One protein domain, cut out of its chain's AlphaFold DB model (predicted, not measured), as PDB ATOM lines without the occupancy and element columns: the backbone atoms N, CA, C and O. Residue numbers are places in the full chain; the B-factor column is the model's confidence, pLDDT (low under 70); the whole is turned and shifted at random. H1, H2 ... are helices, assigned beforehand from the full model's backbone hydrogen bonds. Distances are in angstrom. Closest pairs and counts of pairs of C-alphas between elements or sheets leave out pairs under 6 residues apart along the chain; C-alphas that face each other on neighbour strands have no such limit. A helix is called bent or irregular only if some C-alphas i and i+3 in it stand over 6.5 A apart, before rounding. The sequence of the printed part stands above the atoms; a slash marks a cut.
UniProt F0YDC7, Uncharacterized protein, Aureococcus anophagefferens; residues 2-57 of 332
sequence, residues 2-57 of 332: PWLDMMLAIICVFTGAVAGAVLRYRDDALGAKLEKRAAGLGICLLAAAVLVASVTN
ATOM      1  N   PRO A   2     -12.051 -37.026 -23.060       88.00
ATOM      2  CA  PRO A   2     -11.756 -37.118 -24.488       88.00
ATOM      3  C   PRO A   2     -11.415 -38.568 -24.878       88.00
ATOM      4  O   PRO A   2     -10.266 -38.958 -25.053       88.00
ATOM      5  N   TRP A   3     -12.452 -39.401 -24.988       91.75
ATOM      6  CA  TRP A   3     -12.321 -40.820 -25.336       91.75
ATOM      7  C   TRP A   3     -11.620 -41.048 -26.677       91.75
ATOM      8  O   TRP A   3     -10.914 -42.039 -26.834       91.75
ATOM      9  N   LEU A   4     -11.808 -40.142 -27.638       92.56
ATOM     10  CA  LEU A   4     -11.226 -40.275 -28.970       92.56
ATOM     11  C   LEU A   4      -9.695 -40.172 -28.934       92.56
ATOM     12  O   LEU A   4      -9.028 -40.998 -29.550       92.56
ATOM     13  N   ASP A   5      -9.148 -39.246 -28.145       88.25
ATOM     14  CA  ASP A   5      -7.699 -39.067 -28.012       88.25
ATOM     15  C   ASP A   5      -7.056 -40.245 -27.270       88.25
ATOM     16  O   ASP A   5      -6.011 -40.751 -27.681       88.25
ATOM     17  N   MET A   6      -7.736 -40.771 -26.241       90.56
ATOM     18  CA  MET A   6      -7.332 -42.018 -25.579       90.56
ATOM     19  C   MET A   6      -7.280 -43.191 -26.566       90.56
ATOM     20  O   MET A   6      -6.300 -43.936 -26.597       90.56
ATOM     21  N   MET A   7      -8.332 -43.366 -27.374       93.19
ATOM     22  CA  MET A   7      -8.394 -44.444 -28.362       93.19
ATOM     23  C   MET A   7      -7.301 -44.287 -29.418       93.19
ATOM     24  O   MET A   7      -6.664 -45.274 -29.776       93.19
ATOM     25  N   LEU A   8      -7.033 -43.062 -29.877       90.81
ATOM     26  CA  LEU A   8      -5.979 -42.792 -30.851       90.81
ATOM     27  C   LEU A   8      -4.588 -43.144 -30.301       90.81
ATOM     28  O   LEU A   8      -3.802 -43.786 -31.000       90.81
ATOM     29  N   ALA A   9      -4.304 -42.797 -29.040       88.75
ATOM     30  CA  ALA A   9      -3.054 -43.168 -28.379       88.75
ATOM     31  C   ALA A   9      -2.879 -44.695 -28.301       88.75
ATOM     32  O   ALA A   9      -1.814 -45.220 -28.633       88.75
ATOM     33  N   ILE A  10      -3.940 -45.422 -27.938       92.44
ATOM     34  CA  ILE A  10      -3.930 -46.891 -27.871       92.44
ATOM     35  C   ILE A  10      -3.740 -47.507 -29.265       92.44
ATOM     36  O   ILE A  10      -2.920 -48.411 -29.429       92.44
ATOM     37  N   ILE A  11      -4.439 -46.996 -30.284       94.00
ATOM     38  CA  ILE A  11      -4.302 -47.447 -31.678       94.00
ATOM     39  C   ILE A  11      -2.864 -47.259 -32.167       94.00
ATOM     40  O   ILE A  11      -2.329 -48.145 -32.834       94.00
ATOM     41  N   CYS A  12      -2.213 -46.145 -31.822       91.38
ATOM     42  CA  CYS A  12      -0.824 -45.892 -32.201       91.38
ATOM     43  C   CYS A  12       0.121 -46.975 -31.653       91.38
ATOM     44  O   CYS A  12       0.938 -47.523 -32.396       91.38
ATOM     45  N   VAL A  13      -0.023 -47.326 -30.373       90.44
ATOM     46  CA  VAL A  13       0.788 -48.365 -29.714       90.44
ATOM     47  C   VAL A  13       0.510 -49.737 -30.326       90.44
ATOM     48  O   VAL A  13       1.438 -50.465 -30.681       90.44
ATOM     49  N   PHE A  14      -0.770 -50.068 -30.516       93.81
ATOM     50  CA  PHE A  14      -1.193 -51.335 -31.106       93.81
ATOM     51  C   PHE A  14      -0.674 -51.509 -32.539       93.81
ATOM     52  O   PHE A  14      -0.171 -52.571 -32.894       93.81
ATOM     53  N   THR A  15      -0.729 -50.452 -33.352       94.25
ATOM     54  CA  THR A  15      -0.238 -50.477 -34.737       94.25
ATOM     55  C   THR A  15       1.259 -50.775 -34.789       94.25
ATOM     56  O   THR A  15       1.693 -51.577 -35.614       94.25
ATOM     57  N   GLY A  16       2.047 -50.190 -33.878       91.56
ATOM     58  CA  GLY A  16       3.475 -50.495 -33.753       91.56
ATOM     59  C   GLY A  16       3.738 -51.964 -33.405       91.56
ATOM     60  O   GLY A  16       4.572 -52.605 -34.046       91.56
ATOM     61  N   ALA A  17       2.987 -52.520 -32.450       92.12
ATOM     62  CA  ALA A  17       3.107 -53.923 -32.052       92.12
ATOM     63  C   ALA A  17       2.740 -54.889 -33.194       92.12
ATOM     64  O   ALA A  17       3.497 -55.813 -33.492       92.12
ATOM     65  N   VAL A  18       1.620 -54.644 -33.886       95.19
ATOM     66  CA  VAL A  18       1.188 -55.451 -35.039       95.19
ATOM     67  C   VAL A  18       2.202 -55.374 -36.174       95.19
ATOM     68  O   VAL A  18       2.532 -56.400 -36.762       95.19
ATOM     69  N   ALA A  19       2.740 -54.188 -36.471       94.25
ATOM     70  CA  ALA A  19       3.772 -54.038 -37.492       94.25
ATOM     71  C   ALA A  19       5.023 -54.871 -37.164       94.25
ATOM     72  O   ALA A  19       5.548 -55.550 -38.046       94.25
ATOM     73  N   GLY A  20       5.460 -54.877 -35.899       92.56
ATOM     74  CA  GLY A  20       6.561 -55.724 -35.432       92.56
ATOM     75  C   GLY A  20       6.268 -57.221 -35.579       92.56
ATOM     76  O   GLY A  20       7.099 -57.959 -36.110       92.56
ATOM     77  N   ALA A  21       5.069 -57.661 -35.187       94.12
ATOM     78  CA  ALA A  21       4.647 -59.057 -35.304       94.12
ATOM     79  C   ALA A  21       4.565 -59.524 -36.768       94.12
ATOM     80  O   ALA A  21       5.095 -60.578 -37.114       94.12
ATOM     81  N   VAL A  22       3.968 -58.714 -37.649       95.69
ATOM     82  CA  VAL A  22       3.894 -58.996 -39.093       95.69
ATOM     83  C   VAL A  22       5.290 -59.055 -39.710       95.69
ATOM     84  O   VAL A  22       5.543 -59.893 -40.572       95.69
ATOM     85  N   LEU A  23       6.205 -58.186 -39.281       95.69
ATOM     86  CA  LEU A  23       7.574 -58.183 -39.784       95.69
ATOM     87  C   LEU A  23       8.320 -59.465 -39.410       95.69
ATOM     88  O   LEU A  23       8.944 -60.066 -40.281       95.69
ATOM     89  N   ARG A  24       8.195 -59.904 -38.152       93.19
ATOM     90  CA  ARG A  24       8.769 -61.171 -37.682       93.19
ATOM     91  C   ARG A  24       8.164 -62.362 -38.424       93.19
ATOM     92  O   ARG A  24       8.908 -63.166 -38.958       93.19
ATOM     93  N   TYR A  25       6.840 -62.389 -38.588       95.62
ATOM     94  CA  TYR A  25       6.149 -63.438 -39.347       95.62
ATOM     95  C   TYR A  25       6.627 -63.560 -40.806       95.62
ATOM     96  O   TYR A  25       6.632 -64.651 -41.369       95.62
ATOM     97  N   ARG A  26       7.004 -62.447 -41.448       97.56
ATOM     98  CA  ARG A  26       7.446 -62.455 -42.852       97.56
ATOM     99  C   ARG A  26       8.922 -62.799 -43.029       97.56
ATOM    100  O   ARG A  26       9.271 -63.350 -44.070       97.56
ATOM    101  N   ASP A  27       9.770 -62.422 -42.079       97.12
ATOM    102  CA  ASP A  27      11.213 -62.651 -42.124       97.12
ATOM    103  C   ASP A  27      11.763 -62.729 -40.691       97.12
ATOM    104  O   ASP A  27      12.094 -61.711 -40.076       97.12
ATOM    105  N   ASP A  28      11.873 -63.951 -40.166       95.25
ATOM    106  CA  ASP A  28      12.368 -64.206 -38.808       95.25
ATOM    107  C   ASP A  28      13.795 -63.678 -38.601       95.25
ATOM    108  O   ASP A  28      14.124 -63.137 -37.542       95.25
ATOM    109  N   ALA A  29      14.655 -63.774 -39.623       95.06
ATOM    110  CA  ALA A  29      16.050 -63.357 -39.524       95.06
ATOM    111  C   ALA A  29      16.180 -61.829 -39.440       95.06
ATOM    112  O   ALA A  29      17.006 -61.300 -38.684       95.06
ATOM    113  N   LEU A  30      15.374 -61.104 -40.215       95.69
ATOM    114  CA  LEU A  30      15.281 -59.652 -40.131       95.69
ATOM    115  C   LEU A  30      14.593 -59.217 -38.832       95.69
ATOM    116  O   LEU A  30      15.076 -58.281 -38.188       95.69
ATOM    117  N   GLY A  31      13.536 -59.922 -38.420       93.94
ATOM    118  CA  GLY A  31      12.833 -59.717 -37.155       93.94
ATOM    119  C   GLY A  31      13.779 -59.780 -35.958       93.94
ATOM    120  O   GLY A  31      13.879 -58.807 -35.216       93.94
ATOM    121  N   ALA A  32      14.570 -60.848 -35.836       93.19
ATOM    122  CA  ALA A  32      15.533 -61.022 -34.746       93.19
ATOM    123  C   ALA A  32      16.617 -59.925 -34.716       93.19
ATOM    124  O   ALA A  32      16.991 -59.409 -33.657       93.19
ATOM    125  N   LYS A  33      17.122 -59.510 -35.890       95.00
ATOM    126  CA  LYS A  33      18.100 -58.409 -35.988       95.00
ATOM    127  C   LYS A  33      17.498 -57.073 -35.563       95.00
ATOM    128  O   LYS A  33      18.177 -56.286 -34.898       95.00
ATOM    129  N   LEU A  34      16.262 -56.799 -35.977       95.00
ATOM    130  CA  LEU A  34      15.557 -55.581 -35.596       95.00
ATOM    131  C   LEU A  34      15.188 -55.584 -34.125       95.00
ATOM    132  O   LEU A  34      15.388 -54.561 -33.493       95.00
ATOM    133  N   GLU A  35      14.749 -56.705 -33.568       92.62
ATOM    134  CA  GLU A  35      14.422 -56.847 -32.150       92.62
ATOM    135  C   GLU A  35      15.604 -56.449 -31.264       92.62
ATOM    136  O   GLU A  35      15.477 -55.562 -30.425       92.62
ATOM    137  N   LYS A  36      16.802 -56.987 -31.533       92.62
ATOM    138  CA  LYS A  36      18.012 -56.638 -30.771       92.62
ATOM    139  C   LYS A  36      18.366 -55.150 -30.868       92.62
ATOM    140  O   LYS A  36      18.784 -54.538 -29.883       92.62
ATOM    141  N   ARG A  37      18.215 -54.552 -32.055       95.44
ATOM    142  CA  ARG A  37      18.500 -53.122 -32.281       95.44
ATOM    143  C   ARG A  37      17.436 -52.217 -31.666       95.44
ATOM    144  O   ARG A  37      17.786 -51.208 -31.063       95.44
ATOM    145  N   ALA A  38      16.167 -52.576 -31.815       92.31
ATOM    146  CA  ALA A  38      15.018 -51.846 -31.302       92.31
ATOM    147  C   ALA A  38      14.979 -51.893 -29.776       92.31
ATOM    148  O   ALA A  38      14.734 -50.859 -29.166       92.31
ATOM    149  N   ALA A  39      15.313 -53.031 -29.160       90.81
ATOM    150  CA  ALA A  39      15.483 -53.137 -27.716       90.81
ATOM    151  C   ALA A  39      16.571 -52.171 -27.227       90.81
ATOM    152  O   ALA A  39      16.306 -51.327 -26.376       90.81
ATOM    153  N   GLY A  40      17.767 -52.218 -27.832       91.25
ATOM    154  CA  GLY A  40      18.863 -51.301 -27.501       91.25
ATOM    155  C   GLY A  40      18.485 -49.824 -27.664       91.25
ATOM    156  O   GLY A  40      18.724 -49.018 -26.767       91.25
ATOM    157  N   LEU A  41      17.843 -49.470 -28.780       94.31
ATOM    158  CA  LEU A  41      17.353 -48.113 -29.027       94.31
ATOM    159  C   LEU A  41      16.278 -47.702 -28.012       94.31
ATOM    160  O   LEU A  41      16.326 -46.586 -27.504       94.31
ATOM    161  N   GLY A  42      15.341 -48.595 -27.698       88.50
ATOM    162  CA  GLY A  42      14.272 -48.372 -26.729       88.50
ATOM    163  C   GLY A  42      14.816 -48.079 -25.337       88.50
ATOM    164  O   GLY A  42      14.406 -47.099 -24.723       88.50
ATOM    165  N   ILE A  43      15.812 -48.846 -24.881       87.44
ATOM    166  CA  ILE A  43      16.513 -48.605 -23.611       87.44
ATOM    167  C   ILE A  43      17.174 -47.221 -23.611       87.44
ATOM    168  O   ILE A  43      17.006 -46.461 -22.660       87.44
ATOM    169  N   CYS A  44      17.895 -46.865 -24.679       90.62
ATOM    170  CA  CYS A  44      18.552 -45.560 -24.791       90.62
ATOM    171  C   CYS A  44      17.546 -44.400 -24.782       90.62
ATOM    172  O   CYS A  44      17.757 -43.410 -24.079       90.62
ATOM    173  N   LEU A  45      16.453 -44.514 -25.542       87.94
ATOM    174  CA  LEU A  45      15.399 -43.499 -25.595       87.94
ATOM    175  C   LEU A  45      14.680 -43.368 -24.253       87.94
ATOM    176  O   LEU A  45      14.434 -42.250 -23.811       87.94
ATOM    177  N   LEU A  46      14.395 -44.484 -23.581       82.81
ATOM    178  CA  LEU A  46      13.782 -44.484 -22.258       82.81
ATOM    179  C   LEU A  46      14.702 -43.831 -21.224       82.81
ATOM    180  O   LEU A  46      14.265 -42.947 -20.493       82.81
ATOM    181  N   ALA A  47      15.988 -44.190 -21.202       83.94
ATOM    182  CA  ALA A  47      16.969 -43.578 -20.309       83.94
ATOM    183  C   ALA A  47      17.099 -42.064 -20.553       83.94
ATOM    184  O   ALA A  47      17.112 -41.284 -19.601       83.94
ATOM    185  N   ALA A  48      17.134 -41.633 -21.819       87.00
ATOM    186  CA  ALA A  48      17.158 -40.218 -22.177       87.00
ATOM    187  C   ALA A  48      15.871 -39.494 -21.750       87.00
ATOM    188  O   ALA A  48      15.946 -38.407 -21.179       87.00
ATOM    189  N   ALA A  49      14.700 -40.099 -21.969       81.94
ATOM    190  CA  ALA A  49      13.415 -39.542 -21.561       81.94
ATOM    191  C   ALA A  49      13.326 -39.393 -20.037       81.94
ATOM    192  O   ALA A  49      12.954 -38.327 -19.552       81.94
ATOM    193  N   VAL A  50      13.740 -40.413 -19.280       80.19
ATOM    194  CA  VAL A  50      13.801 -40.370 -17.812       80.19
ATOM    195  C   VAL A  50      14.784 -39.303 -17.342       80.19
ATOM    196  O   VAL A  50      14.458 -38.548 -16.429       80.19
ATOM    197  N   LEU A  51      15.959 -39.188 -17.965       85.00
ATOM    198  CA  LEU A  51      16.949 -38.170 -17.613       85.00
ATOM    199  C   LEU A  51      16.410 -36.756 -17.860       85.00
ATOM    200  O   LEU A  51      16.465 -35.917 -16.962       85.00
ATOM    201  N   VAL A  52      15.849 -36.497 -19.044       86.31
ATOM    202  CA  VAL A  52      15.241 -35.200 -19.382       86.31
ATOM    203  C   VAL A  52      14.090 -34.896 -18.434       86.31
ATOM    204  O   VAL A  52      14.053 -33.804 -17.868       86.31
ATOM    205  N   ALA A  53      13.191 -35.853 -18.193       78.75
ATOM    206  CA  ALA A  53      12.091 -35.693 -17.250       78.75
ATOM    207  C   ALA A  53      12.609 -35.393 -15.837       78.75
ATOM    208  O   ALA A  53      12.096 -34.490 -15.183       78.75
ATOM    209  N   SER A  54      13.666 -36.072 -15.392       80.31
ATOM    210  CA  SER A  54      14.251 -35.882 -14.061       80.31
ATOM    211  C   SER A  54      14.892 -34.510 -13.896       80.31
ATOM    212  O   SER A  54      14.682 -33.854 -12.881       80.31
ATOM    213  N   VAL A  55      15.644 -34.045 -14.896       88.25
ATOM    214  CA  VAL A  55      16.306 -32.732 -14.858       88.25
ATOM    215  C   VAL A  55      15.279 -31.603 -14.944       88.25
ATOM    216  O   VAL A  55      15.335 -30.658 -14.158       88.25
ATOM    217  N   THR A  56      14.316 -31.709 -15.860       85.25
ATOM    218  CA  THR A  56      13.277 -30.682 -16.053       85.25
ATOM    219  C   THR A  56      12.301 -30.613 -14.880       85.25
ATOM    220  O   THR A  56      11.839 -29.528 -14.534       85.25
ATOM    221  N   ASN A  57      12.050 -31.741 -14.210       82.44
ATOM    222  CA  ASN A  57      11.081 -31.849 -13.122       82.44
ATOM    223  C   ASN A  57      11.727 -32.126 -11.758       82.44
ATOM    224  O   ASN A  57      11.046 -32.584 -10.844       82.44
TER     225      ASN A  57
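Overview. This is residues 2 to 57 of the 332 residues of an uncharacterized protein of Aureococcus anophagefferens (UniProt F0YDC7). Two long helices meet near one end of each at a tight turn and spread from there as an open V, with H1 as one arm and H2 as the other. The V is flat, and the far parts of both arms stand free, residues 2 to 19 on one and residues 36 to 57 on the other. The printed part has 56 residues with two named helices, H1 then H2, and no named strand; the class is all helix. It is only just loose, close to extended, with a radius of gyration of the C-alphas of 15.1 A, and the C-alphas span 42 by 31 by 5 A.

Along the chain. H1 runs from Trp 3, with its C-alpha at (-12.321, -40.820, -25.336), to Arg 26, with its C-alpha at (7.446, -62.455, -42.852), 34.1 A from first to last C-alpha. Asp 27 alone makes the tight link to H2. H2, residues 28 to 56, is the longest helix, 40.5 A from first to last C-alpha, and ends with C-alpha 56 at (13.277, -30.682, -16.053).

Arrangement. H1 and H2 form a helical hairpin, two helices that touch and run opposite ways. Their closest C-alphas are those of Arg 24 and Gly 31, 4.3 A apart. H1 touches H2 with residues 20 to 25 alone, and H2 touches H1 with residues 30 to 32 alone. Their lines stand at a shallow tilt of 34 degrees, only just short of steep, and their centres are 17.3 A apart. In H1 and H2 every O i to N i+4 pair is within hydrogen-bond range, and neither helix is bent.

Size, cuts and confidence. The two C-alphas farthest apart are those of Arg 26 and Asn 57, 42.8 A. From Pro 2 to Asn 57 the C-alphas are 26.0 A apart. The printed part has no cut and no long link. The mean pLDDT of the printed part is 90.8, and no printed residue is under 70.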